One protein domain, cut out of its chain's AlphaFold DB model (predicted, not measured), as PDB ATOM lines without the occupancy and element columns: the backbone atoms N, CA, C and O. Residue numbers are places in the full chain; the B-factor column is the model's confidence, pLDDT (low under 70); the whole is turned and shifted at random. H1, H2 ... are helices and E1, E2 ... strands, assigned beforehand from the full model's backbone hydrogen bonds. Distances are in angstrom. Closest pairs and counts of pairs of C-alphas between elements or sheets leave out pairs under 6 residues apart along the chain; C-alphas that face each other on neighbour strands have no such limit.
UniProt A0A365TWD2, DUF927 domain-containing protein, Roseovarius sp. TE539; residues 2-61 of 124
ATOM      1  N   PRO A   2     190.119 289.100 286.199       43.06
ATOM      2  CA  PRO A   2     190.359 289.057 284.758       43.06
ATOM      3  C   PRO A   2     189.204 289.722 283.978       43.06
ATOM      4  O   PRO A   2     188.098 289.194 283.923       43.06
ATOM      5  N   GLN A   3     189.471 290.869 283.342       47.44
ATOM      6  CA  GLN A   3     188.587 291.535 282.364       47.44
ATOM      7  C   GLN A   3     188.857 291.035 280.929       47.44
ATOM      8  O   GLN A   3     189.068 291.822 280.012       47.44
ATOM      9  N   ALA A   4     188.872 289.720 280.712       46.12
ATOM     10  CA  ALA A   4     189.168 289.145 279.392       46.12
ATOM     11  C   ALA A   4     188.017 288.322 278.782       46.12
ATOM     12  O   ALA A   4     188.234 287.658 277.778       46.12
ATOM     13  N   ASN A   5     186.799 288.361 279.347       45.41
ATOM     14  CA  ASN A   5     185.733 287.424 278.952       45.41
ATOM     15  C   ASN A   5     184.411 288.035 278.456       45.41
ATOM     16  O   ASN A   5     183.525 287.287 278.066       45.41
ATOM     17  N   CYS A   6     184.255 289.364 278.414       39.66
ATOM     18  CA  CYS A   6     182.966 289.958 278.019       39.66
ATOM     19  C   CYS A   6     182.704 289.868 276.500       39.66
ATOM     20  O   CYS A   6     181.581 289.627 276.074       39.66
ATOM     21  N   ILE A   7     183.745 289.998 275.664       43.28
ATOM     22  CA  ILE A   7     183.588 289.982 274.196       43.28
ATOM     23  C   ILE A   7     183.351 288.555 273.674       43.28
ATOM     24  O   ILE A   7     182.534 288.354 272.779       43.28
ATOM     25  N   ALA A   8     184.004 287.549 274.265       39.62
ATOM     26  CA  ALA A   8     183.870 286.153 273.844       39.62
ATOM     27  C   ALA A   8     182.545 285.498 274.288       39.62
ATOM     28  O   ALA A   8     182.107 284.535 273.663       39.62
ATOM     29  N   GLN A   9     181.878 286.026 275.324       41.06
ATOM     30  CA  GLN A   9     180.570 285.533 275.785       41.06
ATOM     31  C   GLN A   9     179.372 286.076 274.988       41.06
ATOM     32  O   GLN A   9     178.277 285.535 275.113       41.06
ATOM     33  N   CYS A  10     179.560 287.095 274.142       39.69
ATOM     34  CA  CYS A  10     178.477 287.711 273.365       39.69
ATOM     35  C   CYS A  10     178.281 287.116 271.961       39.69
ATOM     36  O   CYS A  10     177.440 287.611 271.210       39.69
ATOM     37  N   ILE A  11     178.995 286.044 271.593       50.81
ATOM     38  CA  ILE A  11     178.726 285.284 270.360       50.81
ATOM     39  C   ILE A  11     177.541 284.343 270.617       50.81
ATOM     40  O   ILE A  11     177.647 283.120 270.584       50.81
ATOM     41  N   ALA A  12     176.377 284.916 270.905       52.34
ATOM     42  CA  ALA A  12     175.147 284.229 270.558       52.34
ATOM     43  C   ALA A  12     175.146 284.089 269.026       52.34
ATOM     44  O   ALA A  12     175.488 285.041 268.323       52.34
ATOM     45  N   ASN A  13     174.846 282.889 268.523       62.34
ATOM     46  CA  ASN A  13     174.837 282.522 267.102       62.34
ATOM     47  C   ASN A  13     173.794 283.332 266.308       62.34
ATOM     48  O   ASN A  13     172.763 282.810 265.890       62.34
ATOM     49  N   PHE A  14     174.039 284.621 266.112       67.56
ATOM     50  CA  PHE A  14     173.208 285.496 265.310       67.56
ATOM     51  C   PHE A  14     173.746 285.504 263.883       67.56
ATOM     52  O   PHE A  14     174.776 286.107 263.584       67.56
ATOM     53  N   SER A  15     173.047 284.814 262.986       81.12
ATOM     54  CA  SER A  15     173.291 284.912 261.550       81.12
ATOM     55  C   SER A  15     172.567 286.136 260.992       81.12
ATOM     56  O   SER A  15     171.338 286.206 261.055       81.12
ATOM     57  N   TYR A  16     173.313 287.078 260.417       85.69
ATOM     58  CA  TYR A  16     172.736 288.189 259.663       85.69
ATOM     59  C   TYR A  16     172.533 287.791 258.201       85.69
ATOM     60  O   TYR A  16     173.445 287.277 257.553       85.69
ATOM     61  N   LEU A  17     171.354 288.084 257.660       86.69
ATOM     62  CA  LEU A  17     171.104 288.050 256.226       86.69
ATOM     63  C   LEU A  17     171.595 289.359 255.614       86.69
ATOM     64  O   LEU A  17     171.210 290.445 256.043       86.69
ATOM     65  N   ARG A  18     172.442 289.263 254.593       86.19
ATOM     66  CA  ARG A  18     172.866 290.421 253.805       86.19
ATOM     67  C   ARG A  18     171.925 290.601 252.620       86.19
ATOM     68  O   ARG A  18     171.635 289.633 251.918       86.19
ATOM     69  N   CYS A  19     171.425 291.814 252.414       83.69
ATOM     70  CA  CYS A  19     170.485 292.130 251.342       83.69
ATOM     71  C   CYS A  19     170.900 293.402 250.600       83.69
ATOM     72  O   CYS A  19     170.951 294.477 251.183       83.69
ATOM     73  N   HIS A  20     171.057 293.288 249.283       85.12
ATOM     74  CA  HIS A  20     171.396 294.401 248.392       85.12
ATOM     75  C   HIS A  20     170.158 295.150 247.860       85.12
ATOM     76  O   HIS A  20     170.230 295.890 246.882       85.12
ATOM     77  N   ARG A  21     168.979 294.886 248.441       83.69
ATOM     78  CA  ARG A  21     167.692 295.462 248.035       83.69
ATOM     79  C   ARG A  21     166.711 295.518 249.203       83.69
ATOM     80  O   ARG A  21     166.798 294.711 250.126       83.69
ATOM     81  N   LEU A  22     165.736 296.417 249.101       88.44
ATOM     82  CA  LEU A  22     164.580 296.477 250.000       88.44
ATOM     83  C   LEU A  22     163.547 295.380 249.693       88.44
ATOM     84  O   LEU A  22     163.601 294.697 248.661       88.44
ATOM     85  N   GLY A  23     162.572 295.244 250.591       90.25
ATOM     86  CA  GLY A  23     161.472 294.291 250.493       90.25
ATOM     87  C   GLY A  23     161.805 292.920 251.081       90.25
ATOM     88  O   GLY A  23     162.576 292.816 252.032       90.25
ATOM     89  N   TRP A  24     161.196 291.862 250.539       90.56
ATOM     90  CA  TRP A  24     161.348 290.499 251.061       90.56
ATOM     91  C   TRP A  24     162.784 289.984 250.973       90.56
ATOM     92  O   TRP A  24     163.393 290.041 249.898       90.56
ATOM     93  N   THR A  25     163.276 289.407 252.071       87.94
ATOM     94  CA  THR A  25     164.501 288.602 252.106       87.94
ATOM     95  C   THR A  25     164.348 287.323 251.279       87.94
ATOM     96  O   THR A  25     163.244 286.880 250.978       87.94
ATOM     97  N   ILE A  26     165.475 286.729 250.892       71.88
ATOM     98  CA  ILE A  26     165.569 285.650 249.891       71.88
ATOM     99  C   ILE A  26     164.957 284.303 250.337       71.88
ATOM    100  O   ILE A  26     164.791 283.419 249.506       71.88
ATOM    101  N   ASN A  27     164.573 284.164 251.612       64.81
ATOM    102  CA  ASN A  27     163.993 282.948 252.188       64.81
ATOM    103  C   ASN A  27     162.575 283.213 252.707       64.81
ATOM    104  O   ASN A  27     162.366 284.218 253.389       64.81
ATOM    105  N   ALA A  28     161.643 282.320 252.343       68.00
ATOM    106  CA  ALA A  28     160.291 282.098 252.887       68.00
ATOM    107  C   ALA A  28     159.418 283.320 253.256       68.00
ATOM    108  O   ALA A  28     158.394 283.155 253.911       68.00
ATOM    109  N   HIS A  29     159.767 284.533 252.816       79.12
ATOM    110  CA  HIS A  29     159.167 285.774 253.308       79.12
ATOM    111  C   HIS A  29     159.321 285.944 254.838       79.12
ATOM    112  O   HIS A  29     158.436 286.474 255.503       79.12
ATOM    113  N   ASP A  30     160.461 285.524 255.407       83.56
ATOM    114  CA  ASP A  30     160.718 285.595 256.859       83.56
ATOM    115  C   ASP A  30     160.904 287.031 257.376       83.56
ATOM    116  O   ASP A  30     160.681 287.320 258.559       83.56
ATOM    117  N   ALA A  31     161.353 287.932 256.495       90.12
ATOM    118  CA  ALA A  31     161.557 289.337 256.806       90.12
ATOM    119  C   ALA A  31     161.359 290.267 255.596       90.12
ATOM    120  O   ALA A  31     161.731 289.948 254.465       90.12
ATOM    121  N   PHE A  32     160.810 291.455 255.853       91.56
ATOM    122  CA  PHE A  32     160.606 292.533 254.888       91.56
ATOM    123  C   PHE A  32     161.356 293.792 255.330       91.56
ATOM    124  O   PHE A  32     161.070 294.357 256.389       91.56
ATOM    125  N   VAL A  33     162.306 294.243 254.513       90.88
ATOM    126  CA  VAL A  33     163.138 295.420 254.784       90.88
ATOM    127  C   VAL A  33     162.465 296.680 254.243       90.88
ATOM    128  O   VAL A  33     162.172 296.771 253.049       90.88
ATOM    129  N   LEU A  34     162.230 297.655 255.119       88.56
ATOM    130  CA  LEU A  34     161.645 298.957 254.799       88.56
ATOM    131  C   LEU A  34     162.717 299.991 254.435       88.56
ATOM    132  O   LEU A  34     163.884 299.855 254.795       88.56
ATOM    133  N   GLY A  35     162.299 301.069 253.766       82.56
ATOM    134  CA  GLY A  35     163.190 302.148 253.327       82.56
ATOM    135  C   GLY A  35     163.864 302.950 254.446       82.56
ATOM    136  O   GLY A  35     164.850 303.631 254.223       82.56
ATOM    137  N   ASN A  36     163.395 302.836 255.681       81.88
ATOM    138  CA  ASN A  36     164.055 303.438 256.839       81.88
ATOM    139  C   ASN A  36     164.974 302.448 257.579       81.88
ATOM    140  O   ASN A  36     165.271 302.653 258.754       81.88
ATOM    141  N   GLY A  37     165.342 301.330 256.945       81.69
ATOM    142  CA  GLY A  37     166.156 300.268 257.542       81.69
ATOM    143  C   GLY A  37     165.416 299.391 258.556       81.69
ATOM    144  O   GLY A  37     165.973 298.406 259.040       81.69
ATOM    145  N   ARG A  38     164.150 299.694 258.881       87.06
ATOM    146  CA  ARG A  38     163.342 298.848 259.764       87.06
ATOM    147  C   ARG A  38     163.017 297.530 259.068       87.06
ATOM    148  O   ARG A  38     162.604 297.509 257.913       87.06
ATOM    149  N   VAL A  39     163.116 296.437 259.812       90.88
ATOM    150  CA  VAL A  39     162.769 295.094 259.339       90.88
ATOM    151  C   VAL A  39     161.467 294.653 260.001       90.88
ATOM    152  O   VAL A  39     161.310 294.768 261.214       90.88
ATOM    153  N   ILE A  40     160.514 294.178 259.204       90.88
ATOM    154  CA  ILE A  40     159.325 293.465 259.688       90.88
ATOM    155  C   ILE A  40     159.627 291.971 259.586       90.88
ATOM    156  O   ILE A  40     159.923 291.512 258.491       90.88
ATOM    157  N   GLY A  41     159.536 291.221 260.684       89.31
ATOM    158  CA  GLY A  41     159.847 289.787 260.721       89.31
ATOM    159  C   GLY A  41     160.879 289.448 261.796       89.31
ATOM    160  O   GLY A  41     161.197 290.289 262.634       89.31
ATOM    161  N   HIS A  42     161.386 288.215 261.776       85.12
ATOM    162  CA  HIS A  42     162.283 287.701 262.825       85.12
ATOM    163  C   HIS A  42     163.754 287.606 262.396       85.12
ATOM    164  O   HIS A  42     164.620 287.380 263.239       85.12
ATOM    165  N   ALA A  43     164.058 287.771 261.105       86.31
ATOM    166  CA  ALA A  43     165.431 287.692 260.623       86.31
ATOM    167  C   ALA A  43     166.220 288.967 260.951       86.31
ATOM    168  O   ALA A  43     165.732 290.086 260.783       86.31
ATOM    169  N   LEU A  44     167.477 288.790 261.353       87.50
ATOM    170  CA  LEU A  44     168.436 289.882 261.463       87.50
ATOM    171  C   LEU A  44     168.967 290.195 260.065       87.50
ATOM    172  O   LEU A  44     169.570 289.333 259.429       87.50
ATOM    173  N   VAL A  45     168.730 291.411 259.571       88.50
ATOM    174  CA  VAL A  45     169.106 291.812 258.209       88.50
ATOM    175  C   VAL A  45     170.055 293.001 258.255       88.50
ATOM    176  O   VAL A  45     169.830 293.951 258.999       88.50
ATOM    177  N   THR A  46     171.100 292.954 257.435       87.31
ATOM    178  CA  THR A  46     171.938 294.109 257.112       87.31
ATOM    179  C   THR A  46     171.783 294.426 255.632       87.31
ATOM    180  O   THR A  46     171.861 293.531 254.785       87.31
ATOM    181  N   THR A  47     171.567 295.695 255.306       84.25
ATOM    182  CA  THR A  47     171.534 296.151 253.917       84.25
ATOM    183  C   THR A  47     172.911 296.618 253.492       84.25
ATOM    184  O   THR A  47     173.530 297.423 254.187       84.25
ATOM    185  N   ASP A  48     173.394 296.129 252.361       80.62
ATOM    186  CA  ASP A  48     174.585 296.636 251.696       80.62
ATOM    187  C   ASP A  48     174.187 297.323 250.391       80.62
ATOM    188  O   ASP A  48     173.252 296.906 249.714       80.62
ATOM    189  N   ASN A  49     174.893 298.391 250.021       77.75
ATOM    190  CA  ASN A  49     174.777 298.983 248.688       77.75
ATOM    191  C   ASN A  49     173.384 299.555 248.321       77.75
ATOM    192  O   ASN A  49     173.040 299.619 247.141       77.75
ATOM    193  N   ILE A  50     172.584 299.979 249.310       80.75
ATOM    194  CA  ILE A  50     171.377 300.782 249.061       80.75
ATOM    195  C   ILE A  50     171.779 302.260 249.073       80.75
ATOM    196  O   ILE A  50     172.311 302.708 250.087       80.75
ATOM    197  N   PRO A  51     171.556 303.012 247.979       83.06
ATOM    198  CA  PRO A  51     171.940 304.418 247.901       83.06
ATOM    199  C   PRO A  51     171.309 305.278 249.006       83.06
ATOM    200  O   PRO A  51     170.116 305.153 249.300       83.06
ATOM    201  N   ASP A  52     172.099 306.180 249.590       80.69
ATOM    202  CA  ASP A  52     171.650 307.058 250.680       80.69
ATOM    203  C   ASP A  52     170.489 307.970 250.259       80.69
ATOM    204  O   ASP A  52     169.600 308.256 251.058       80.69
ATOM    205  N   ASP A  53     170.451 308.400 248.996       84.25
ATOM    206  CA  ASP A  53     169.365 309.208 248.436       84.25
ATOM    207  C   ASP A  53     168.045 308.426 248.354       84.25
ATOM    208  O   ASP A  53     166.980 308.974 248.639       84.25
ATOM    209  N   MET A  54     168.101 307.128 248.049       81.56
ATOM    210  CA  MET A  54     166.942 306.237 248.083       81.56
ATOM    211  C   MET A  54     166.435 306.039 249.516       81.56
ATOM    212  O   MET A  54     165.225 306.075 249.751       81.56
ATOM    213  N   MET A  55     167.343 305.878 250.482       76.25
ATOM    214  CA  MET A  55     166.993 305.814 251.906       76.25
ATOM    215  C   MET A  55     166.384 307.114 252.415       76.25
ATOM    216  O   MET A  55     165.357 307.101 253.095       76.25
ATOM    217  N   ALA A  56     166.945 308.246 252.003       78.06
ATOM    218  CA  ALA A  56     166.388 309.555 252.290       78.06
ATOM    219  C   ALA A  56     165.032 309.776 251.600       78.06
ATOM    220  O   ALA A  56     164.202 310.511 252.125       78.06
ATOM    221  N   ALA A  57     164.762 309.151 250.453       81.12
ATOM    222  CA  ALA A  57     163.485 309.292 249.755       81.12
ATOM    223  C   ALA A  57     162.353 308.456 250.381       81.12
ATOM    224  O   ALA A  57     161.201 308.890 250.370       81.12
ATOM    225  N   ILE A  58     162.660 307.283 250.946       81.50
ATOM    226  CA  ILE A  58     161.671 306.324 251.469       81.50
ATOM    227  C   ILE A  58     161.690 306.332 253.004       81.50
ATOM    228  O   ILE A  58     162.037 305.348 253.659       81.50
ATOM    229  N   HIS A  59     161.290 307.458 253.593       82.88
ATOM    230  CA  HIS A  59     161.159 307.606 255.042       82.88
ATOM    231  C   HIS A  59     159.752 308.056 255.440       82.88
ATOM    232  O   HIS A  59     159.065 308.780 254.718       82.88
ATOM    233  N   THR A  60     159.324 307.642 256.630       88.94
ATOM    234  CA  THR A  60     158.050 308.077 257.206       88.94
ATOM    235  C   THR A  60     158.094 309.570 257.520       88.94
ATOM    236  O   THR A  60     159.008 310.041 258.198       88.94
ATOM    237  N   ARG A  61     157.073 310.310 257.078       89.62
ATOM    238  CA  ARG A  61     156.872 311.725 257.411       89.62
ATOM    239  C   ARG A  61     155.525 311.910 258.096       89.62
ATOM    240  O   ARG A  61     154.501 311.498 257.561       89.62
TER     241      ARG A  61
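This is residues 2 to 61 of the 124 residues of the protein "DUF927 domain-containing protein" of Roseovarius sp. TE539 (UniProt A0A365TWD2). Little regular structure: a free tail, residues 2 to 13, sticks out from a small body of two short strand pairs, E1 with E4 and E2 with E3, with helix H1 at one end. Along the 60 printed residues come E1, E2, E3, E4 and H1, holding only 20; the class is mixed, E1 and E4 parallel, E2 and E3 antiparallel. The whole is loose, radius of gyration of the C-alphas 15.1 A, spanning 49 by 27 by 21 A.

E1, residues 16 to 19, begins at C-alpha 16 (172.736, 288.189, 259.663). E2 is 31 to 33, E3 39 to 41, E4 44 to 47, 10.3 A long. H1, 52 to 57, ends at C-alpha 57 (163.485, 309.292, 249.755).

E1 and E4 are parallel neighbours at 33 degrees, N 17 and O 44 2.8 A apart. E2 and E3 form a hairpin, N 32 and O 40 2.8 A apart. The closest C-alphas of E3 and E4, Val 39 and Val 45, are 7.2 A apart. E1 and H1 are apart. In H1 every O i to N i+4 pair is within hydrogen-bond range.

The C-alphas of Pro 2 and Arg 61, the farthest apart, are 48.8 A apart. The printed part has no cut. E1 to E2 is a long link. pLDDT is under 70 at residues 2 to 14 and 27 to 28.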